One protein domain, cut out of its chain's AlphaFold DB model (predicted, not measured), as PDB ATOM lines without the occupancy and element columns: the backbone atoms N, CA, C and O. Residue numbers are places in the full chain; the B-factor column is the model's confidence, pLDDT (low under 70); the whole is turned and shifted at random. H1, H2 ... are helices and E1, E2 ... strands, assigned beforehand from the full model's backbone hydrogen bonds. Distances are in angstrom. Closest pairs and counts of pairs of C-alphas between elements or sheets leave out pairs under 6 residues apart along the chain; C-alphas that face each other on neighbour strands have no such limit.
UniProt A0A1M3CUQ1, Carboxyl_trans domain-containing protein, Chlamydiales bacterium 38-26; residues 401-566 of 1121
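What this domain is: This is residues 401 to 566 of the 1121 residues of the protein "Carboxyl_trans domain-containing protein" of Chlamydiales bacterium 38-26 (UniProt A0A1M3CUQ1). A twisted wall of seven strands has the two longest helices, H4 and H5, over one face, H4 toward the E1 edge and H5 over E6 and E7. The short H1 and H2 lie away from both, and the E5 to E6 hairpin reaches one end of the longest axis. The 166 printed residues hold six named helices and seven named strands in the order H1 H2 E1 E2 E3 H3 H4 E4 H5 H6 E5 E6 E7, class mixed. The mixed sheet runs E1 E2 E3 E4 E5 E6 E7; the whole is compact, with a radius of gyration of the C-alphas of 15.3 A and spans of 49 by 32 by 29 A.

How they stand to each other: H1, residues 401 to 405, is close but not clearly touching H2, residues 408 to 411: their closest C-alphas, Glu 403 and Ser 409, are 7.0 A apart. H1 is only just not on the sheet, with 4 pairs of C-alphas within 10 A; H2 only grazes it. E1, residues 414 to 418, E2, 427 to 434, and E3, 437 to 449, form a meander of antiparallel hairpins, with N 415 and O 433, and N 430 and O 444, each 2.8 A apart. H3, residues 452 to 456, only grazes the sheet. H4, residues 459 to 475, leads to E4, residues 484 to 490, parallel to E3, with N 447 and O 487 2.8 A apart. H5, residues 498 to 510, and H6, 513 to 518, lead to E5, residues 521 to 532, parallel to E4, with N 488 and O 525 2.8 A apart. E3, H3 H4, E4 and E4, H5 H6, E5 are strand-helix-strand units, parallel neighbours joined through helices, with right-handed crossovers. E6, residues 535 to 544, and E7, 552 to 557, complete a second meander from E5, with N 526 and O 541, and N 542 and O 554, each 2.8 A apart. Two layers form, H4 and H5 on the same face, at heights over the sheet of 9.0 A and 8.5 A. The closest C-alphas of H4 and E3 are His 445 and Val 470, 6.8 A; of H5 and E7, Glu 506 and Phe 553, 6.6 A. H4 and H5 only just touch, only at their ends, with 3 pairs of C-alphas within 8 A, by residues 459 to 460 and 508 to 509; Ser 460 and Thr 508 are closest, at 6.1 A. H6 only grazes the sheet. Every O i to N i+4 pair is within hydrogen-bond range in H1, H3, H4, H5 and H6; H2 is too short for one.

Where its parts are: H1 begins at C-alpha 401 (151.628, 19.987, 89.365), and E7 ends at C-alpha 557 (134.960, 22.408, 73.276). From first to last C-alpha E3 measures 32.1 A, E5 31.5 A, E6 28.1 A, H4 24.5 A and H5 17.8 A; E3 bends by 71 degrees at residue 440.

The domain as a whole: The C-alphas farthest apart, Ser 478 and Asp 534, are 51.0 A apart. The printed part has no cut and no long link. Mean pLDDT of the printed part is 81.0; residues 401 to 406 and 558 to 564 are among those under 70.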
ATOM      1  N   LEU A 401     151.843  19.247  90.619       48.81
ATOM      2  CA  LEU A 401     151.628  19.987  89.365       48.81
ATOM      3  C   LEU A 401     151.454  19.073  88.136       48.81
ATOM      4  O   LEU A 401     150.599  19.338  87.295       48.81
ATOM      5  N   LEU A 402     152.196  17.966  88.029       50.12
ATOM      6  CA  LEU A 402     152.003  16.998  86.944       50.12
ATOM      7  C   LEU A 402     150.684  16.231  87.094       50.12
ATOM      8  O   LEU A 402     150.073  15.909  86.081       50.12
ATOM      9  N   GLU A 403     150.198  15.987  88.315       50.59
ATOM     10  CA  GLU A 403     148.875  15.393  88.572       50.59
ATOM     11  C   GLU A 403     147.741  16.304  88.066       50.59
ATOM     12  O   GLU A 403     146.810  15.820  87.416       50.59
ATOM     13  N   SER A 404     147.863  17.626  88.262       51.81
ATOM     14  CA  SER A 404     146.927  18.608  87.690       51.81
ATOM     15  C   SER A 404     147.022  18.728  86.164       51.81
ATOM     16  O   SER A 404     146.008  18.921  85.500       51.81
ATOM     17  N   ILE A 405     148.218  18.564  85.587       53.78
ATOM     18  CA  ILE A 405     148.467  18.722  84.143       53.78
ATOM     19  C   ILE A 405     148.049  17.476  83.343       53.78
ATOM     20  O   ILE A 405     147.599  17.588  82.205       53.78
ATOM     21  N   SER A 406     148.186  16.284  83.923       56.69
ATOM     22  CA  SER A 406     148.011  14.998  83.231       56.69
ATOM     23  C   SER A 406     146.585  14.446  83.258       56.69
ATOM     24  O   SER A 406     146.356  13.355  82.742       56.69
ATOM     25  N   GLU A 407     145.610  15.167  83.821       70.69
ATOM     26  CA  GLU A 407     144.206  14.725  83.903       70.69
ATOM     27  C   GLU A 407     144.012  13.420  84.717       70.69
ATOM     28  O   GLU A 407     142.974  12.756  84.606       70.69
ATOM     29  N   ILE A 408     144.993  13.030  85.547       71.19
ATOM     30  CA  ILE A 408     144.957  11.796  86.358       71.19
ATOM     31  C   ILE A 408     143.783  11.812  87.338       71.19
ATOM     32  O   ILE A 408     143.158  10.771  87.555       71.19
ATOM     33  N   SER A 409     143.405  12.986  87.851       69.06
ATOM     34  CA  SER A 409     142.247  13.186  88.738       69.06
ATOM     35  C   SER A 409     140.942  12.612  88.171       69.06
ATOM     36  O   SER A 409     140.058  12.174  88.909       69.06
ATOM     37  N   ARG A 410     140.832  12.488  86.843       75.31
ATOM     38  CA  ARG A 410     139.677  11.873  86.182       75.31
ATOM     39  C   ARG A 410     139.571  10.370  86.420       75.31
ATOM     40  O   ARG A 410     138.525   9.784  86.159       75.31
ATOM     41  N   THR A 411     140.602   9.723  86.941       77.94
ATOM     42  CA  THR A 411     140.559   8.316  87.356       77.94
ATOM     43  C   THR A 411     139.983   8.118  88.761       77.94
ATOM     44  O   THR A 411     139.953   6.986  89.220       77.94
ATOM     45  N   ALA A 412     139.426   9.149  89.417       78.50
ATOM     46  CA  ALA A 412     138.912   9.091  90.797       78.50
ATOM     47  C   ALA A 412     137.951   7.922  91.124       78.50
ATOM     48  O   ALA A 412     137.893   7.470  92.265       78.50
ATOM     49  N   ASN A 413     137.217   7.397  90.136       80.94
ATOM     50  CA  ASN A 413     136.348   6.222  90.310       80.94
ATOM     51  C   ASN A 413     137.107   4.879  90.374       80.94
ATOM     52  O   ASN A 413     136.494   3.832  90.594       80.94
ATOM     53  N   PHE A 414     138.419   4.895  90.159       82.94
ATOM     54  CA  PHE A 414     139.308   3.743  90.128       82.94
ATOM     55  C   PHE A 414     140.314   3.826  91.282       82.94
ATOM     56  O   PHE A 414     140.640   4.893  91.807       82.94
ATOM     57  N   GLU A 415     140.763   2.665  91.719       83.12
ATOM     58  CA  GLU A 415     141.984   2.477  92.484       83.12
ATOM     59  C   GLU A 415     143.097   2.210  91.471       83.12
ATOM     60  O   GLU A 415     142.974   1.282  90.672       83.12
ATOM     61  N   ILE A 416     144.112   3.073  91.428       82.56
ATOM     62  CA  ILE A 416     145.158   3.049  90.402       82.56
ATOM     63  C   ILE A 416     146.505   2.629  90.993       82.56
ATOM     64  O   ILE A 416     146.855   3.032  92.098       82.56
ATOM     65  N   SER A 417     147.275   1.860  90.230       80.25
ATOM     66  CA  SER A 417     148.653   1.472  90.534       80.25
ATOM     67  C   SER A 417     149.545   1.733  89.320       80.25
ATOM     68  O   SER A 417     149.183   1.351  88.205       80.25
ATOM     69  N   LEU A 418     150.693   2.381  89.523       79.00
ATOM     70  CA  LEU A 418     151.665   2.658  88.460       79.00
ATOM     71  C   LEU A 418     152.324   1.354  87.978       79.00
ATOM     72  O   LEU A 418     152.707   0.517  88.790       79.00
ATOM     73  N   ASP A 419     152.457   1.188  86.663       80.00
ATOM     74  CA  ASP A 419     153.303   0.153  86.062       80.00
ATOM     75  C   ASP A 419     154.636   0.784  85.648       80.00
ATOM     76  O   ASP A 419     154.757   1.358  84.561       80.00
ATOM     77  N   ASP A 420     155.639   0.677  86.522       73.19
ATOM     78  CA  ASP A 420     156.981   1.235  86.307       73.19
ATOM     79  C   ASP A 420     157.647   0.687  85.046       73.19
ATOM     80  O   ASP A 420     158.385   1.381  84.352       73.19
ATOM     81  N   SER A 421     157.370  -0.572  84.708       76.38
ATOM     82  CA  SER A 421     157.989  -1.214  83.554       76.38
ATOM     83  C   SER A 421     157.405  -0.717  82.228       76.38
ATOM     84  O   SER A 421     158.086  -0.777  81.201       76.38
ATOM     85  N   ALA A 422     156.171  -0.213  82.246       81.38
ATOM     86  CA  ALA A 422     155.458   0.357  81.108       81.38
ATOM     87  C   ALA A 422     155.353   1.892  81.179       81.38
ATOM     88  O   ALA A 422     154.529   2.484  80.476       81.38
ATOM     89  N   SER A 423     156.177   2.532  82.011       78.06
ATOM     90  CA  SER A 423     156.225   3.984  82.191       78.06
ATOM     91  C   SER A 423     157.622   4.532  81.891       78.06
ATOM     92  O   SER A 423     158.637   3.887  82.134       78.06
ATOM     93  N   GLU A 424     157.672   5.738  81.336       76.00
ATOM     94  CA  GLU A 424     158.888   6.477  80.994       76.00
ATOM     95  C   GLU A 424     158.675   7.978  81.255       76.00
ATOM     96  O   GLU A 424     157.552   8.435  81.464       76.00
ATOM     97  N   SER A 425     159.740   8.784  81.202       67.38
ATOM     98  CA  SER A 425     159.615  10.242  81.353       67.38
ATOM     99  C   SER A 425     158.601  10.827  80.355       67.38
ATOM    100  O   SER A 425     158.733  10.643  79.142       67.38
ATOM    101  N   GLY A 426     157.568  11.499  80.875       69.44
ATOM    102  CA  GLY A 426     156.468  12.084  80.097       69.44
ATOM    103  C   GLY A 426     155.382  11.100  79.627       69.44
ATOM    104  O   GLY A 426     154.411  11.545  79.012       69.44
ATOM    105  N   CYS A 427     155.516   9.797  79.908       81.50
ATOM    106  CA  CYS A 427     154.587   8.729  79.514       81.50
ATOM    107  C   CYS A 427     154.306   7.789  80.700       81.50
ATOM    108  O   CYS A 427     155.152   6.975  81.055       81.50
ATOM    109  N   TYR A 428     153.113   7.831  81.282       83.75
ATOM    110  CA  TYR A 428     152.796   7.087  82.502       83.75
ATOM    111  C   TYR A 428     151.654   6.106  82.283       83.75
ATOM    112  O   TYR A 428     150.591   6.476  81.784       83.75
ATOM    113  N   THR A 429     151.867   4.855  82.681       87.19
ATOM    114  CA  THR A 429     150.887   3.779  82.545       87.19
ATOM    115  C   THR A 429     150.396   3.337  83.914       87.19
ATOM    116  O   THR A 429     151.182   2.911  84.753       87.19
ATOM    117  N   PHE A 430     149.083   3.384  84.123       86.62
ATOM    118  CA  PHE A 430     148.436   2.959  85.358       86.62
ATOM    119  C   PHE A 430     147.487   1.794  85.102       86.62
ATOM    120  O   PHE A 430     146.677   1.820  84.171       86.62
ATOM    121  N   PHE A 431     147.530   0.802  85.980       88.19
ATOM    122  CA  PHE A 431     146.496  -0.214  86.088       88.19
ATOM    123  C   PHE A 431     145.425   0.263  87.072       88.19
ATOM    124  O   PHE A 431     145.741   0.641  88.193       88.19
ATOM    125  N   GLY A 432     144.165   0.291  86.641       87.50
ATOM    126  CA  GLY A 432     143.042   0.795  87.423       87.50
ATOM    127  C   GLY A 432     141.974  -0.265  87.671       87.50
ATOM    128  O   GLY A 432     141.507  -0.909  86.729       87.50
ATOM    129  N   ILE A 433     141.527  -0.390  88.923       86.19
ATOM    130  CA  ILE A 433     140.428  -1.260  89.363       86.19
ATOM    131  C   ILE A 433     139.256  -0.387  89.821       86.19
ATOM    132  O   ILE A 433     139.416   0.501  90.651       86.19
ATOM    133  N   GLY A 434     138.054  -0.595  89.282       84.88
ATOM    134  CA  GLY A 434     136.884   0.210  89.641       84.88
ATOM    135  C   GLY A 434     136.489   0.056  91.115       84.88
ATOM    136  O   GLY A 434     136.134  -1.044  91.537       84.88
ATOM    137  N   ARG A 435     136.447   1.160  91.878       81.69
ATOM    138  CA  ARG A 435     136.199   1.148  93.339       81.69
ATOM    139  C   ARG A 435     134.875   0.483  93.724       81.69
ATOM    140  O   ARG A 435     134.830  -0.335  94.632       81.69
ATOM    141  N   ASN A 436     133.807   0.779  92.981       76.44
ATOM    142  CA  ASN A 436     132.471   0.208  93.215       76.44
ATOM    143  C   ASN A 436     132.145  -0.970  92.274       76.44
ATOM    144  O   ASN A 436     131.041  -1.512  92.318       76.44
ATOM    145  N   ARG A 437     133.073  -1.349  91.382       78.38
ATOM    146  CA  ARG A 437     132.933  -2.463  90.426       78.38
ATOM    147  C   ARG A 437     134.304  -3.107  90.156       78.38
ATOM    148  O   ARG A 437     134.872  -2.862  89.096       78.38
ATOM    149  N   PRO A 438     134.812  -3.994  91.032       82.38
ATOM    150  CA  PRO A 438     136.158  -4.575  90.888       82.38
ATOM    151  C   PRO A 438     136.392  -5.391  89.601       82.38
ATOM    152  O   PRO A 438     137.529  -5.589  89.183       82.38
ATOM    153  N   LYS A 439     135.316  -5.855  88.942       78.94
ATOM    154  CA  LYS A 439     135.368  -6.505  87.615       78.94
ATOM    155  C   LYS A 439     135.713  -5.535  86.471       78.94
ATOM    156  O   LYS A 439     136.006  -5.980  85.359       78.94
ATOM    157  N   ASP A 440     135.620  -4.230  86.712       80.62
ATOM    158  CA  ASP A 440     135.990  -3.174  85.774       80.62
ATOM    159  C   ASP A 440     137.467  -2.822  85.967       80.62
ATOM    160  O   ASP A 440     137.822  -1.961  86.769       80.62
ATOM    161  N   GLN A 441     138.318  -3.546  85.245       87.19
ATOM    162  CA  GLN A 441     139.764  -3.344  85.224       87.19
ATOM    163  C   GLN A 441     140.170  -2.711  83.896       87.19
ATOM    164  O   GLN A 441     139.702  -3.142  82.833       87.19
ATOM    165  N   ARG A 442     141.030  -1.692  83.949       88.88
ATOM    166  CA  ARG A 442     141.460  -0.904  82.786       88.88
ATOM    167  C   ARG A 442     142.917  -0.500  82.912       88.88
ATOM    168  O   ARG A 442     143.390  -0.239  84.011       88.88
ATOM    169  N   LEU A 443     143.594  -0.376  81.780       91.38
ATOM    170  CA  LEU A 443     144.894   0.276  81.702       91.38
ATOM    171  C   LEU A 443     144.707   1.706  81.175       91.38
ATOM    172  O   LEU A 443     144.079   1.916  80.132       91.38
ATOM    173  N   PHE A 444     145.214   2.687  81.917       90.50
ATOM    174  CA  PHE A 444     145.200   4.105  81.566       90.50
ATOM    175  C   PHE A 444     146.620   4.548  81.233       90.50
ATOM    176  O   PHE A 444     147.498   4.499  82.089       90.50
ATOM    177  N   HIS A 445     146.846   4.984  80.000       91.94
ATOM    178  CA  HIS A 445     148.132   5.509  79.559       91.94
ATOM    179  C   HIS A 445     148.034   7.014  79.325       91.94
ATOM    180  O   HIS A 445     147.179   7.459  78.562       91.94
ATOM    181  N   PHE A 446     148.911   7.782  79.961       88.25
ATOM    182  CA  PHE A 446     148.981   9.235  79.869       88.25
ATOM    183  C   PHE A 446     150.284   9.650  79.198       88.25
ATOM    184  O   PHE A 446     151.355   9.244  79.635       88.25
ATOM    185  N   HIS A 447     150.203  10.490  78.172       89.12
ATOM    186  CA  HIS A 447     151.350  10.985  77.423       89.12
ATOM    187  C   HIS A 447     151.270  12.507  77.318       89.12
ATOM    188  O   HIS A 447     150.314  13.061  76.773       89.12
ATOM    189  N   THR A 448     152.280  13.192  77.844       85.38
ATOM    190  CA  THR A 448     152.378  14.655  77.763       85.38
ATOM    191  C   THR A 448     153.243  15.060  76.573       85.38
ATOM    192  O   THR A 448     154.379  14.605  76.455       85.38
ATOM    193  N   ILE A 449     152.714  15.913  75.699       83.50
ATOM    194  CA  ILE A 449     153.415  16.460  74.534       83.50
ATOM    195  C   ILE A 449     153.846  17.889  74.871       83.50
ATOM    196  O   ILE A 449     153.008  18.760  75.117       83.50
ATOM    197  N   GLY A 450     155.160  18.114  74.918       78.19
ATOM    198  CA  GLY A 450     155.751  19.364  75.403       78.19
ATOM    199  C   GLY A 450     156.004  20.431  74.333       78.19
ATOM    200  O   GLY A 450     156.231  21.581  74.693       78.19
ATOM    201  N   ASN A 451     155.972  20.081  73.043       78.56
ATOM    202  CA  ASN A 451     156.271  20.986  71.923       78.56
ATOM    203  C   ASN A 451     155.228  20.838  70.790       78.56
ATOM    204  O   ASN A 451     154.738  19.737  70.546       78.56
ATOM    205  N   LEU A 452     154.905  21.934  70.091       75.12
ATOM    206  CA  LEU A 452     153.966  21.974  68.962       75.12
ATOM    207  C   LEU A 452     154.435  21.135  67.780       75.12
ATOM    208  O   LEU A 452     153.620  20.431  67.201       75.12
ATOM    209  N   GLU A 453     155.730  21.134  67.452       72.31
ATOM    210  CA  GLU A 453     156.250  20.321  66.338       72.31
ATOM    211  C   GLU A 453     155.991  18.822  66.558       72.31
ATOM    212  O   GLU A 453     155.685  18.075  65.625       72.31
ATOM    213  N   GLU A 454     156.047  18.371  67.815       69.56
ATOM    214  CA  GLU A 454     155.739  16.988  68.175       69.56
ATOM    215  C   GLU A 454     154.261  16.635  67.971       69.56
ATOM    216  O   GLU A 454     153.942  15.464  67.766       69.56
ATOM    217  N   PHE A 455     153.369  17.625  68.028       77.31
ATOM    218  CA  PHE A 455     151.935  17.455  67.823       77.31
ATOM    219  C   PHE A 455     151.521  17.653  66.359       77.31
ATOM    220  O   PHE A 455     150.751  16.857  65.836       77.31
ATOM    221  N   GLU A 456     152.034  18.680  65.683       71.44
ATOM    222  CA  GLU A 456     151.619  19.041  64.322       71.44
ATOM    223  C   GLU A 456     152.293  18.183  63.240       71.44
ATOM    224  O   GLU A 456     151.715  17.982  62.173       71.44
ATOM    225  N   ILE A 457     153.494  17.651  63.505       72.38
ATOM    226  CA  ILE A 457     154.281  16.891  62.518       72.38
ATOM    227  C   ILE A 457     154.470  15.433  62.963       72.38
ATOM    228  O   ILE A 457     154.276  14.517  62.163       72.38
ATOM    229  N   ASN A 458     154.773  15.193  64.245       80.00
ATOM    230  CA  ASN A 458     155.221  13.880  64.739       80.00
ATOM    231  C   ASN A 458     154.224  13.150  65.661       80.00
ATOM    232  O   ASN A 458     154.618  12.238  66.397       80.00
ATOM    233  N   PHE A 459     152.926  13.477  65.617       86.81
ATOM    234  CA  PHE A 459     151.940  12.824  66.492       86.81
ATOM    235  C   PHE A 459     151.883  11.305  66.280       86.81
ATOM    236  O   PHE A 459     151.757  10.542  67.240       86.81
ATOM    237  N   SER A 460     152.046  10.852  65.034       89.19
ATOM    238  CA  SER A 460     152.092   9.427  64.680       89.19
ATOM    239  C   SER A 460     153.188   8.662  65.443       89.19
ATOM    240  O   SER A 460     152.942   7.582  65.984       89.19
ATOM    241  N   GLU A 461     154.381   9.247  65.600       89.25
ATOM    242  CA  GLU A 461     155.471   8.625  66.364       89.25
ATOM    243  C   GLU A 461     155.154   8.546  67.861       89.25
ATOM    244  O   GLU A 461     155.406   7.520  68.504       89.25
ATOM    245  N   LYS A 462     154.544   9.597  68.425       90.00
ATOM    246  CA  LYS A 462     154.108   9.622  69.831       90.00
ATOM    247  C   LYS A 462     152.999   8.605  70.092       90.00
ATOM    248  O   LYS A 462     153.028   7.909  71.114       90.00
ATOM    249  N   LEU A 463     152.061   8.456  69.157       93.31
ATOM    250  CA  LEU A 463     151.026   7.428  69.199       93.31
ATOM    251  C   LEU A 463     151.638   6.027  69.165       93.31
ATOM    252  O   LEU A 463     151.347   5.213  70.041       93.31
ATOM    253  N   LYS A 464     152.563   5.770  68.233       93.50
ATOM    254  CA  LYS A 464     153.283   4.494  68.128       93.50
ATOM    255  C   LYS A 464     154.065   4.160  69.401       93.50
ATOM    256  O   LYS A 464     154.003   3.022  69.870       93.50
ATOM    257  N   LYS A 465     154.748   5.143  70.000       92.38
ATOM    258  CA  LYS A 465     155.435   4.984  71.294       92.38
ATOM    259  C   LYS A 465     154.454   4.579  72.399       92.38
ATOM    260  O   LYS A 465     154.696   3.602  73.106       92.38
ATOM    261  N   SER A 466     153.331   5.286  72.501       93.88
ATOM    262  CA  SER A 466     152.284   5.017  73.499       93.88
ATOM    263  C   SER A 466     151.714   3.606  73.359       93.88
ATOM    264  O   SER A 466     151.580   2.884  74.343       93.88
ATOM    265  N   LEU A 467     151.441   3.168  72.125       94.75
ATOM    266  CA  LEU A 467     150.969   1.812  71.833       94.75
ATOM    267  C   LEU A 467     151.996   0.745  72.234       94.75
ATOM    268  O   LEU A 467     151.618  -0.298  72.767       94.75
ATOM    269  N   GLY A 468     153.290   1.009  72.030       93.19
ATOM    270  CA  GLY A 468     154.373   0.137  72.484       93.19
ATOM    271  C   GLY A 468     154.403  -0.036  74.007       93.19
ATOM    272  O   GLY A 468     154.500  -1.164  74.492       93.19
ATOM    273  N   LEU A 469     154.252   1.059  74.756       91.38
ATOM    274  CA  LEU A 469     154.214   1.032  76.223       91.38
ATOM    275  C   LEU A 469     152.951   0.347  76.755       91.38
ATOM    276  O   LEU A 469     153.048  -0.513  77.627       91.38
ATOM    277  N   VAL A 470     151.780   0.632  76.176       92.69
ATOM    278  CA  VAL A 470     150.527  -0.069  76.514       92.69
ATOM    279  C   VAL A 470     150.662  -1.572  76.271       92.69
ATOM    280  O   VAL A 470     150.281  -2.368  77.128       92.69
ATOM    281  N   ARG A 471     151.244  -1.984  75.137       94.12
ATOM    282  CA  ARG A 471     151.495  -3.400  74.830       94.12
ATOM    283  C   ARG A 471     152.367  -4.061  75.894       94.12
ATOM    284  O   ARG A 471     152.041  -5.163  76.328       94.12
ATOM    285  N   LYS A 472     153.431  -3.385  76.332       90.38
ATOM    286  CA  LYS A 472     154.313  -3.866  77.403       90.38
ATOM    287  C   LYS A 472     153.554  -4.028  78.723       90.38
ATOM    288  O   LYS A 472     153.617  -5.097  79.318       90.38
ATOM    289  N   GLY A 473     152.758  -3.031  79.115       87.06
ATOM    290  CA  GLY A 473     151.955  -3.101  80.341       87.06
ATOM    291  C   GLY A 473     150.922  -4.230  80.329       87.06
ATOM    292  O   GLY A 473     150.729  -4.917  81.328       87.06
ATOM    293  N   LEU A 474     150.302  -4.512  79.177       88.50
ATOM    294  CA  LEU A 474     149.371  -5.638  79.044       88.50
ATOM    295  C   LEU A 474     150.058  -7.008  79.130       88.50
ATOM    296  O   LEU A 474     149.453  -7.944  79.646       88.50
ATOM    297  N   GLN A 475     151.299  -7.139  78.649       87.44
ATOM    298  CA  GLN A 475     152.061  -8.397  78.712       87.44
ATOM    299  C   GLN A 475     152.450  -8.790  80.142       87.44
ATOM    300  O   GLN A 475     152.601  -9.977  80.427       87.44
ATOM    301  N   ASN A 476     152.576  -7.815  81.042       79.44
ATOM    302  CA  ASN A 476     152.921  -8.049  82.443       79.44
ATOM    303  C   ASN A 476     151.749  -8.579  83.281       79.44
ATOM    304  O   ASN A 476     151.941  -9.028  84.410       79.44
ATOM    305  N   LEU A 477     150.527  -8.515  82.750       80.88
ATOM    306  CA  LEU A 477     149.313  -8.879  83.466       80.88
ATOM    307  C   LEU A 477     148.893 -10.308  83.113       80.88
ATOM    308  O   LEU A 477     148.694 -10.650  81.949       80.88
ATOM    309  N   SER A 478     148.677 -11.141  84.134       72.38
ATOM    310  CA  SER A 478     148.172 -12.513  83.964       72.38
ATOM    311  C   SER A 478     146.760 -12.559  83.365       72.38
ATOM    312  O   SER A 478     146.399 -13.521  82.687       72.38
ATOM    313  N   SER A 479     145.965 -11.507  83.583       76.69
ATOM    314  CA  SER A 479     144.668 -11.289  82.943       76.69
ATOM    315  C   SER A 479     144.594  -9.853  82.409       76.69
ATOM    316  O   SER A 479     144.263  -8.937  83.163       76.69
ATOM    317  N   PRO A 480     144.945  -9.617  81.131       78.12
ATOM    318  CA  PRO A 480     145.013  -8.265  80.600       78.12
ATOM    319  C   PRO A 480     143.618  -7.614  80.525       78.12
ATOM    320  O   PRO A 480     142.659  -8.236  80.041       78.12
ATOM    321  N   PRO A 481     143.480  -6.352  80.973       81.75
ATOM    322  CA  PRO A 481     142.240  -5.602  80.871       81.75
ATOM    323  C   PRO A 481     141.876  -5.350  79.407       81.75
ATOM    324  O   PRO A 481     142.728  -5.150  78.541       81.75
ATOM    325  N   LYS A 482     140.570  -5.348  79.133       74.50
ATOM    326  CA  LYS A 482     140.009  -5.300  77.770       74.50
ATOM    327  C   LYS A 482     139.408  -3.937  77.389       74.50
ATOM    328  O   LYS A 482     138.643  -3.877  76.434       74.50
ATOM    329  N   TRP A 483     139.648  -2.892  78.185       79.56
ATOM    330  CA  TRP A 483     139.007  -1.569  78.059       79.56
ATOM    331  C   TRP A 483     140.001  -0.452  78.378       79.56
ATOM    332  O   TRP A 483     139.836   0.322  79.322       79.56
ATOM    333  N   ASN A 484     141.069  -0.415  77.594       90.06
ATOM    334  CA  ASN A 484     142.221   0.437  77.844       90.06
ATOM    335  C   ASN A 484     142.013   1.820  77.231       90.06
ATOM    336  O   ASN A 484     141.204   2.004  76.313       90.06
ATOM    337  N   ARG A 485     142.716   2.817  77.763       90.81
ATOM    338  CA  ARG A 485     142.605   4.206  77.316       90.81
ATOM    339  C   ARG A 485     143.967   4.834  77.149       90.81
ATOM    340  O   ARG A 485     144.845   4.631  77.981       90.81
ATOM    341  N   ILE A 486     144.081   5.648  76.109       93.25
ATOM    342  CA  ILE A 486     145.234   6.514  75.893       93.25
ATOM    343  C   ILE A 486     144.775   7.963  76.019       93.25
ATOM    344  O   ILE A 486     143.732   8.352  75.492       93.25
ATOM    345  N   ILE A 487     145.542   8.750  76.752       91.19
ATOM    346  CA  ILE A 487     145.284  10.150  77.027       91.19
ATOM    347  C   ILE A 487     146.527  10.938  76.630       91.19
ATOM    348  O   ILE A 487     147.587  10.758  77.218       91.19
ATOM    349  N   PHE A 488     146.381  11.827  75.657       90.31
ATOM    350  CA  PHE A 488     147.382  12.815  75.291       90.31
ATOM    351  C   PHE A 488     147.006  14.173  75.873       90.31
ATOM    352  O   PHE A 488     145.859  14.606  75.745       90.31
ATOM    353  N   LYS A 489     147.982  14.860  76.462       86.81
ATOM    354  CA  LYS A 489     147.881  16.274  76.833       86.81
ATOM    355  C   LYS A 489     148.922  17.058  76.048       86.81
ATOM    356  O   LYS A 489     150.118  16.849  76.235       86.81
ATOM    357  N   VAL A 490     148.464  17.936  75.171       86.94
ATOM    358  CA  VAL A 490     149.293  18.892  74.439       86.94
ATOM    359  C   VAL A 490     149.393  20.142  75.303       86.94
ATOM    360  O   VAL A 490     148.375  20.760  75.604       86.94
ATOM    361  N   LEU A 491     150.603  20.457  75.770       82.31
ATOM    362  CA  LEU A 491     150.852  21.637  76.600       82.31
ATOM    363  C   LEU A 491     150.844  22.955  75.821       82.31
ATOM    364  O   LEU A 491     150.315  23.928  76.350       82.31
ATOM    365  N   PRO A 492     151.433  23.043  74.615       83.31
ATOM    366  CA  PRO A 492     151.452  24.315  73.912       83.31
ATOM    367  C   PRO A 492     150.148  24.574  73.148       83.31
ATOM    368  O   PRO A 492     149.512  23.656  72.631       83.31
ATOM    369  N   THR A 493     149.782  25.851  73.039       83.62
ATOM    370  CA  THR A 493     148.591  26.301  72.311       83.62
ATOM    371  C   THR A 493     148.783  26.169  70.801       83.62
ATOM    372  O   THR A 493     149.740  26.690  70.232       83.62
ATOM    373  N   CYS A 494     147.852  25.495  70.135       83.12
ATOM    374  CA  CYS A 494     147.854  25.291  68.694       83.12
ATOM    375  C   CYS A 494     147.309  26.524  67.957       83.12
ATOM    376  O   CYS A 494     146.194  26.979  68.221       83.12
ATOM    377  N   SER A 495     148.054  27.015  66.966       76.94
ATOM    378  CA  SER A 495     147.630  28.102  66.066       76.94
ATOM    379  C   SER A 495     146.873  27.618  64.820       76.94
ATOM    380  O   SER A 495     146.403  28.422  64.018       76.94
ATOM    381  N   THR A 496     146.790  26.302  64.618       78.38
ATOM    382  CA  THR A 496     146.157  25.669  63.453       78.38
ATOM    383  C   THR A 496     144.636  25.558  63.627       78.38
ATOM    384  O   THR A 496     144.148  25.351  64.735       78.38
ATOM    385  N   SER A 497     143.866  25.661  62.533       83.44
ATOM    386  CA  SER A 497     142.399  25.556  62.586       83.44
ATOM    387  C   SER A 497     141.915  24.175  63.047       83.44
ATOM    388  O   SER A 497     142.498  23.144  62.697       83.44
ATOM    389  N   LEU A 498     140.790  24.144  63.773       84.81
ATOM    390  CA  LEU A 498     140.211  22.911  64.321       84.81
ATOM    391  C   LEU A 498     139.928  21.848  63.258       84.81
ATOM    392  O   LEU A 498     140.196  20.674  63.499       84.81
ATOM    393  N   ASP A 499     139.448  22.237  62.076       81.44
ATOM    394  CA  ASP A 499     139.162  21.289  60.990       81.44
ATOM    395  C   ASP A 499     140.423  20.582  60.485       81.44
ATOM    396  O   ASP A 499     140.397  19.382  60.208       81.44
ATOM    397  N   LYS A 500     141.552  21.300  60.415       84.50
ATOM    398  CA  LYS A 500     142.840  20.717  60.017       84.50
ATOM    399  C   LYS A 500     143.372  19.773  61.089       84.50
ATOM    400  O   LYS A 500     143.807  18.676  60.755       84.50
ATOM    401  N   ILE A 501     143.289  20.171  62.362       86.44
ATOM    402  CA  ILE A 501     143.683  19.323  63.498       86.44
ATOM    403  C   ILE A 501     142.826  18.054  63.525       86.44
ATOM    404  O   ILE A 501     143.357  16.952  63.649       86.44
ATOM    405  N   LYS A 502     141.507  18.194  63.353       87.38
ATOM    406  CA  LYS A 502     140.566  17.074  63.286       87.38
ATOM    407  C   LYS A 502     140.954  16.106  62.178       87.38
ATOM    408  O   LYS A 502     141.156  14.930  62.461       87.38
ATOM    409  N   LEU A 503     141.102  16.605  60.951       85.38
ATOM    410  CA  LEU A 503     141.438  15.789  59.788       85.38
ATOM    411  C   LEU A 503     142.780  15.068  59.973       85.38
ATOM    412  O   LEU A 503     142.874  13.875  59.698       85.38
ATOM    413  N   TYR A 504     143.798  15.766  60.483       88.81
ATOM    414  CA  TYR A 504     145.116  15.190  60.746       88.81
ATOM    415  C   TYR A 504     145.068  14.063  61.787       88.81
ATOM    416  O   TYR A 504     145.602  12.975  61.554       88.81
ATOM    417  N   LEU A 505     144.399  14.288  62.921       90.62
ATOM    418  CA  LEU A 505     144.256  13.278  63.971       90.62
ATOM    419  C   LEU A 505     143.403  12.093  63.508       90.62
ATOM    420  O   LEU A 505     143.751  10.950  63.797       90.62
ATOM    421  N   GLU A 506     142.326  12.343  62.762       89.62
ATOM    422  CA  GLU A 506     141.484  11.304  62.160       89.62
ATOM    423  C   GLU A 506     142.280  10.421  61.203       89.62
ATOM    424  O   GLU A 506     142.262   9.197  61.341       89.62
ATOM    425  N   GLN A 507     143.024  11.020  60.272       88.12
ATOM    426  CA  GLN A 507     143.861  10.290  59.318       88.12
ATOM    427  C   GLN A 507     144.953   9.493  60.025       88.12
ATOM    428  O   GLN A 507     145.161   8.325  59.702       88.12
ATOM    429  N   THR A 508     145.609  10.099  61.016       90.06
ATOM    430  CA  THR A 508     146.678   9.443  61.770       90.06
ATOM    431  C   THR A 508     146.127   8.265  62.567       90.06
ATOM    432  O   THR A 508     146.601   7.147  62.406       90.06
ATOM    433  N   MET A 509     145.085   8.459  63.381       90.81
ATOM    434  CA  MET A 509     144.520   7.388  64.212       90.81
ATOM    435  C   MET A 509     143.861   6.275  63.394       90.81
ATOM    436  O   MET A 509     143.882   5.121  63.822       90.81
ATOM    437  N   SER A 510     143.313   6.584  62.216       86.50
ATOM    438  CA  SER A 510     142.711   5.578  61.332       86.50
ATOM    439  C   SER A 510     143.719   4.523  60.857       86.50
ATOM    440  O   SER A 510     143.334   3.378  60.626       86.50
ATOM    441  N   GLN A 511     145.011   4.859  60.785       90.06
ATOM    442  CA  GLN A 511     146.079   3.913  60.428       90.06
ATOM    443  C   GLN A 511     146.342   2.863  61.522       90.06
ATOM    444  O   GLN A 511     146.816   1.775  61.213       90.06
ATOM    445  N   TYR A 512     145.983   3.160  62.778       90.81
ATOM    446  CA  TYR A 512     146.270   2.330  63.959       90.81
ATOM    447  C   TYR A 512     145.037   1.576  64.492       90.81
ATOM    448  O   TYR A 512     145.076   1.004  65.583       90.81
ATOM    449  N   ILE A 513     143.919   1.542  63.750       85.81
ATOM    450  CA  ILE A 513     142.660   0.907  64.200       85.81
ATOM    451  C   ILE A 513     142.851  -0.569  64.556       85.81
ATOM    452  O   ILE A 513     142.309  -1.040  65.558       85.81
ATOM    453  N   GLN A 514     143.646  -1.297  63.771       84.94
ATOM    454  CA  GLN A 514     143.916  -2.707  64.039       84.94
ATOM    455  C   GLN A 514     144.696  -2.894  65.349       84.94
ATOM    456  O   GLN A 514     144.339  -3.741  66.166       84.94
ATOM    457  N   GLU A 515     145.694  -2.052  65.610       90.75
ATOM    458  CA  GLU A 515     146.464  -2.093  66.856       90.75
ATOM    459  C   GLU A 515     145.624  -1.652  68.061       90.75
ATOM    460  O   GLU A 515     145.758  -2.224  69.142       90.75
ATOM    461  N   PHE A 516     144.702  -0.696  67.891       91.06
ATOM    462  CA  PHE A 516     143.732  -0.353  68.932       91.06
ATOM    463  C   PHE A 516     142.832  -1.542  69.287       91.06
ATOM    464  O   PHE A 516     142.606  -1.788  70.474       91.06
ATOM    465  N   LYS A 517     142.361  -2.305  68.292       85.12
ATOM    466  CA  LYS A 517     141.580  -3.537  68.505       85.12
ATOM    467  C   LYS A 517     142.397  -4.594  69.254       85.12
ATOM    468  O   LYS A 517     141.921  -5.130  70.252       85.12
ATOM    469  N   GLU A 518     143.636  -4.845  68.836       87.19
ATOM    470  CA  GLU A 518     144.538  -5.818  69.475       87.19
ATOM    471  C   GLU A 518     144.843  -5.469  70.936       87.19
ATOM    472  O   GLU A 518     144.757  -6.316  71.830       87.19
ATOM    473  N   LEU A 519     145.144  -4.198  71.205       89.56
ATOM    474  CA  LEU A 519     145.450  -3.691  72.545       89.56
ATOM    475  C   LEU A 519     144.197  -3.354  73.361       89.56
ATOM    476  O   LEU A 519     144.305  -2.848  74.479       89.56
ATOM    477  N   HIS A 520     143.010  -3.647  72.825       87.31
ATOM    478  CA  HIS A 520     141.723  -3.400  73.462       87.31
ATOM    479  C   HIS A 520     141.551  -1.944  73.943       87.31
ATOM    480  O   HIS A 520     141.044  -1.680  75.038       87.31
ATOM    481  N   ILE A 521     141.998  -0.988  73.128       90.44
ATOM    482  CA  ILE A 521     141.879   0.446  73.389       90.44
ATOM    483  C   ILE A 521     140.471   0.899  73.004       90.44
ATOM    484  O   ILE A 521     140.085   0.886  71.841       90.44
ATOM    485  N   GLU A 522     139.683   1.313  73.995       84.69
ATOM    486  CA  GLU A 522     138.317   1.806  73.783       84.69
ATOM    487  C   GLU A 522     138.320   3.228  73.215       84.69
ATOM    488  O   GLU A 522     137.539   3.568  72.315       84.69
ATOM    489  N   LYS A 523     139.149   4.078  73.824       88.00
ATOM    490  CA  LYS A 523     139.162   5.516  73.601       88.00
ATOM    491  C   LYS A 523     140.570   6.067  73.623       88.00
ATOM    492  O   LYS A 523     141.377   5.700  74.481       88.00
ATOM    493  N   VAL A 524     140.788   7.026  72.735       92.69
ATOM    494  CA  VAL A 524     141.938   7.919  72.768       92.69
ATOM    495  C   VAL A 524     141.419   9.342  72.943       92.69
ATOM    496  O   VAL A 524     140.521   9.782  72.223       92.69
ATOM    497  N   TYR A 525     141.960  10.039  73.932       89.81
ATOM    498  CA  TYR A 525     141.686  11.449  74.176       89.81
ATOM    499  C   TYR A 525     142.925  12.259  73.832       89.81
ATOM    500  O   TYR A 525     144.024  11.869  74.212       89.81
ATOM    501  N   VAL A 526     142.746  13.384  73.152       91.00
ATOM    502  CA  VAL A 526     143.792  14.384  72.945       91.00
ATOM    503  C   VAL A 526     143.249  15.717  73.432       91.00
ATOM    504  O   VAL A 526     142.312  16.263  72.852       91.00
ATOM    505  N   TYR A 527     143.814  16.205  74.529       87.56
ATOM    506  CA  TYR A 527     143.532  17.524  75.076       87.56
ATOM    507  C   TYR A 527     144.537  18.504  74.499       87.56
ATOM    508  O   TYR A 527     145.739  18.268  74.607       87.56
ATOM    509  N   PHE A 528     144.051  19.580  73.904       87.31
ATOM    510  CA  PHE A 528     144.882  20.640  73.352       87.31
ATOM    511  C   PHE A 528     144.159  21.973  73.503       87.31
ATOM    512  O   PHE A 528     142.942  22.016  73.667       87.31
ATOM    513  N   GLU A 529     144.905  23.062  73.460       87.31
ATOM    514  CA  GLU A 529     144.351  24.411  73.445       87.31
ATOM    515  C   GLU A 529     144.504  24.977  72.041       87.31
ATOM    516  O   GLU A 529     145.513  24.723  71.388       87.31
ATOM    517  N   SER A 530     143.512  25.715  71.553       84.94
ATOM    518  CA  SER A 530     143.565  26.347  70.236       84.94
ATOM    519  C   SER A 530     143.233  27.827  70.341       84.94
ATOM    520  O   SER A 530     142.422  28.232  71.176       84.94
ATOM    521  N   LEU A 531     143.900  28.629  69.514       82.62
ATOM    522  CA  LEU A 531     143.684  30.067  69.440       82.62
ATOM    523  C   LEU A 531     142.521  30.380  68.484       82.62
ATOM    524  O   LEU A 531     142.623  30.144  67.279       82.62
ATOM    525  N   GLU A 532     141.438  30.950  69.009       77.44
ATOM    526  CA  GLU A 532     140.324  31.488  68.220       77.44
ATOM    527  C   GLU A 532     140.284  33.012  68.353       77.44
ATOM    528  O   GLU A 532     139.788  33.567  69.334       77.44
ATOM    529  N   GLY A 533     140.858  33.701  67.362       75.62
ATOM    530  CA  GLY A 533     141.115  35.140  67.462       75.62
ATOM    531  C   GLY A 533     142.212  35.415  68.491       75.62
ATOM    532  O   GLY A 533     143.323  34.922  68.327       75.62
ATOM    533  N   ASP A 534     141.885  36.156  69.551       74.31
ATOM    534  CA  ASP A 534     142.790  36.450  70.678       74.31
ATOM    535  C   ASP A 534     142.482  35.599  71.930       74.31
ATOM    536  O   ASP A 534     143.051  35.819  73.000       74.31
ATOM    537  N   VAL A 535     141.561  34.631  71.826       75.81
ATOM    538  CA  VAL A 535     141.106  33.809  72.956       75.81
ATOM    539  C   VAL A 535     141.649  32.390  72.827       75.81
ATOM    540  O   VAL A 535     141.493  31.732  71.799       75.81
ATOM    541  N   VAL A 536     142.267  31.895  73.898       80.19
ATOM    542  CA  VAL A 536     142.695  30.498  74.006       80.19
ATOM    543  C   VAL A 536     141.523  29.662  74.508       80.19
ATOM    544  O   VAL A 536     141.030  29.873  75.617       80.19
ATOM    545  N   ILE A 537     141.078  28.706  73.694       82.38
ATOM    546  CA  ILE A 537     139.966  27.813  74.022       82.38
ATOM    547  C   ILE A 537     140.495  26.377  74.146       82.38
ATOM    548  O   ILE A 537     141.149  25.877  73.225       82.38
ATOM    549  N   PRO A 538     140.230  25.676  75.265       83.62
ATOM    550  CA  PRO A 538     140.591  24.275  75.403       83.62
ATOM    551  C   PRO A 538     139.648  23.399  74.578       83.62
ATOM    552  O   PRO A 538     138.430  23.569  74.601       83.62
ATOM    553  N   TYR A 539     140.209  22.400  73.912       86.75
ATOM    554  CA  TYR A 539     139.502  21.430  73.093       86.75
ATOM    555  C   TYR A 539     139.874  20.002  73.481       86.75
ATOM    556  O   TYR A 539     140.973  19.696  73.945       86.75
ATOM    557  N   THR A 540     138.923  19.092  73.286       87.19
ATOM    558  CA  THR A 540     139.147  17.653  73.408       87.19
ATOM    559  C   THR A 540     138.831  16.987  72.085       87.19
ATOM    560  O   THR A 540     137.666  16.900  71.691       87.19
ATOM    561  N   PHE A 541     139.852  16.445  71.431       90.06
ATOM    562  CA  PHE A 541     139.644  15.449  70.392       90.06
ATOM    563  C   PHE A 541     139.424  14.087  71.053       90.06
ATOM    564  O   PHE A 541     140.220  13.612  71.866       90.06
ATOM    565  N   ARG A 542     138.306  13.452  70.720       88.88
ATOM    566  CA  ARG A 542     137.882  12.162  71.252       88.88
ATOM    567  C   ARG A 542     137.746  11.171  70.110       88.88
ATOM    568  O   ARG A 542     136.783  11.249  69.347       88.88
ATOM    569  N   ALA A 543     138.637  10.189  70.084       89.25
ATOM    570  CA  ALA A 543     138.467   8.962  69.322       89.25
ATOM    571  C   ALA A 543     137.799   7.907  70.215       89.25
ATOM    572  O   ALA A 543     138.250   7.635  71.329       89.25
ATOM    573  N   SER A 544     136.690   7.329  69.768       81.75
ATOM    574  CA  SER A 544     135.912   6.341  70.523       81.75
ATOM    575  C   SER A 544     135.344   5.262  69.611       81.75
ATOM    576  O   SER A 544     135.401   5.403  68.396       81.75
ATOM    577  N   HIS A 545     134.790   4.188  70.182       73.38
ATOM    578  CA  HIS A 545     134.328   3.020  69.415       73.38
ATOM    579  C   HIS A 545     135.448   2.392  68.562       73.38
ATOM    580  O   HIS A 545     135.181   1.771  67.540       73.38
ATOM    581  N   LEU A 546     136.704   2.520  69.005       82.56
ATOM    582  CA  LEU A 546     137.890   2.049  68.277       82.56
ATOM    583  C   LEU A 546     137.971   0.517  68.185       82.56
ATOM    584  O   LEU A 546     138.697  -0.020  67.357       82.56
ATOM    585  N   LEU A 547     137.189  -0.184  69.009       75.00
ATOM    586  CA  LEU A 547     137.045  -1.639  68.968       75.00
ATOM    587  C   LEU A 547     136.081  -2.125  67.871       75.00
ATOM    588  O   LEU A 547     136.012  -3.324  67.616       75.00
ATOM    589  N   PHE A 548     135.337  -1.219  67.233       72.31
ATOM    590  CA  PHE A 548     134.305  -1.534  66.243       72.31
ATOM    591  C   PHE A 548     134.750  -1.131  64.831       72.31
ATOM    592  O   PHE A 548     135.837  -0.592  64.634       72.31
ATOM    593  N   ASP A 549     133.924  -1.427  63.828       66.75
ATOM    594  CA  ASP A 549     134.271  -1.186  62.419       66.75
ATOM    595  C   ASP A 549     134.193   0.296  62.020       66.75
ATOM    596  O   ASP A 549     134.838   0.696  61.055       66.75
ATOM    597  N   LEU A 550     133.469   1.122  62.789       69.69
ATOM    598  CA  LEU A 550     133.370   2.563  62.557       69.69
ATOM    599  C   LEU A 550     133.773   3.369  63.808       69.69
ATOM    600  O   LEU A 550     132.925   3.600  64.690       69.69
ATOM    601  N   PRO A 551     135.040   3.807  63.912       78.69
ATOM    602  CA  PRO A 551     135.465   4.691  64.989       78.69
ATOM    603  C   PRO A 551     134.729   6.035  64.907       78.69
ATOM    604  O   PRO A 551     134.367   6.514  63.835       78.69
ATOM    605  N   ILE A 552     134.481   6.647  66.062       74.75
ATOM    606  CA  ILE A 552     133.920   7.996  66.164       74.75
ATOM    607  C   ILE A 552     135.035   8.939  66.552       74.75
ATOM    608  O   ILE A 552     135.603   8.799  67.639       74.75
ATOM    609  N   PHE A 553     135.238   9.950  65.723       84.19
ATOM    610  CA  PHE A 553     136.131  11.059  65.987       84.19
ATOM    611  C   PHE A 553     135.312  12.336  66.157       84.19
ATOM    612  O   PHE A 553     134.400  12.629  65.383       84.19
ATOM    613  N   ALA A 554     135.579  13.069  67.231       80.94
ATOM    614  CA  ALA A 554     134.887  14.312  67.525       80.94
ATOM    615  C   ALA A 554     135.838  15.286  68.206       80.94
ATOM    616  O   ALA A 554     136.547  14.892  69.129       80.94
ATOM    617  N   ILE A 555     135.800  16.550  67.792       84.50
ATOM    618  CA  ILE A 555     136.332  17.656  68.585       84.50
ATOM    619  C   ILE A 555     135.170  18.240  69.373       84.50
ATOM    620  O   ILE A 555     134.106  18.506  68.816       84.50
ATOM    621  N   LEU A 556     135.373  18.391  70.672       80.62
ATOM    622  CA  LEU A 556     134.426  19.010  71.585       80.62
ATOM    623  C   LEU A 556     135.126  20.196  72.256       80.62
ATOM    624  O   LEU A 556     136.281  20.029  72.666       80.62
ATOM    625  N   PRO A 557     134.466  21.362  72.390       76.31
ATOM    626  CA  PRO A 557     134.960  22.408  73.276       76.31
ATOM    627  C   PRO A 557     135.102  21.819  74.682       76.31
ATOM    628  O   PRO A 557     134.281  21.004  75.109       76.31
ATOM    629  N   GLY A 558     136.196  22.155  75.359       63.84
ATOM    630  CA  GLY A 558     136.537  21.620  76.670       63.84
ATOM    631  C   GLY A 558     135.405  21.881  77.655       63.84
ATOM    632  O   GLY A 558     135.111  23.028  77.986       63.84
ATOM    633  N   ASP A 559     134.751  20.814  78.111       51.09
ATOM    634  CA  ASP A 559     133.690  20.923  79.105       51.09
ATOM    635  C   ASP A 559     134.240  21.532  80.403       51.09
ATOM    636  O   ASP A 559     135.245  21.084  80.964       51.09
ATOM    637  N   LYS A 560     133.510  22.526  80.915       43.56
ATOM    638  CA  LYS A 560     133.625  23.040  82.281       43.56
ATOM    639  C   LYS A 560     133.292  21.908  83.264       43.56
ATOM    640  O   LYS A 560     132.139  21.725  83.636       43.56
ATOM    641  N   GLY A 561     134.305  21.157  83.696       46.47
ATOM    642  CA  GLY A 561     134.202  20.173  84.777       46.47
ATOM    643  C   GLY A 561     134.854  18.838  84.431       46.47
ATOM    644  O   GLY A 561     134.345  18.072  83.615       46.47
ATOM    645  N   LEU A 562     135.967  18.545  85.106       52.66
ATOM    646  CA  LEU A 562     136.711  17.284  85.094       52.66
ATOM    647  C   LEU A 562     135.851  16.114  85.594       52.66
ATOM    648  O   LEU A 562     136.045  15.595  86.692       52.66
ATOM    649  N   ASN A 563     134.878  15.673  84.800       61.34
ATOM    650  CA  ASN A 563     134.074  14.519  85.164       61.34
ATOM    651  C   ASN A 563     134.969  13.280  85.197       61.34
ATOM    652  O   ASN A 563     135.625  12.930  84.199       61.34
ATOM    653  N   ALA A 564     134.971  12.616  86.354       69.81
ATOM    654  CA  ALA A 564     135.651  11.351  86.541       69.81
ATOM    655  C   ALA A 564     135.159  10.334  85.503       69.81
ATOM    656  O   ALA A 564     133.979  10.276  85.142       69.81
ATOM    657  N   TYR A 565     136.070   9.505  85.008       76.44
ATOM    658  CA  TYR A 565     135.760   8.433  84.088       76.44
ATOM    659  C   TYR A 565     134.724   7.510  84.724       76.44
ATOM    660  O   TYR A 565     134.984   6.848  85.724       76.44
ATOM    661  N   GLY A 566     133.530   7.461  84.134       68.94
ATOM    662  CA  GLY A 566     132.469   6.599  84.637       68.94
ATOM    663  C   GLY A 566     132.885   5.124  84.640       68.94
ATOM    664  O   GLY A 566     133.512   4.637  83.678       68.94
TER     665      GLY A 566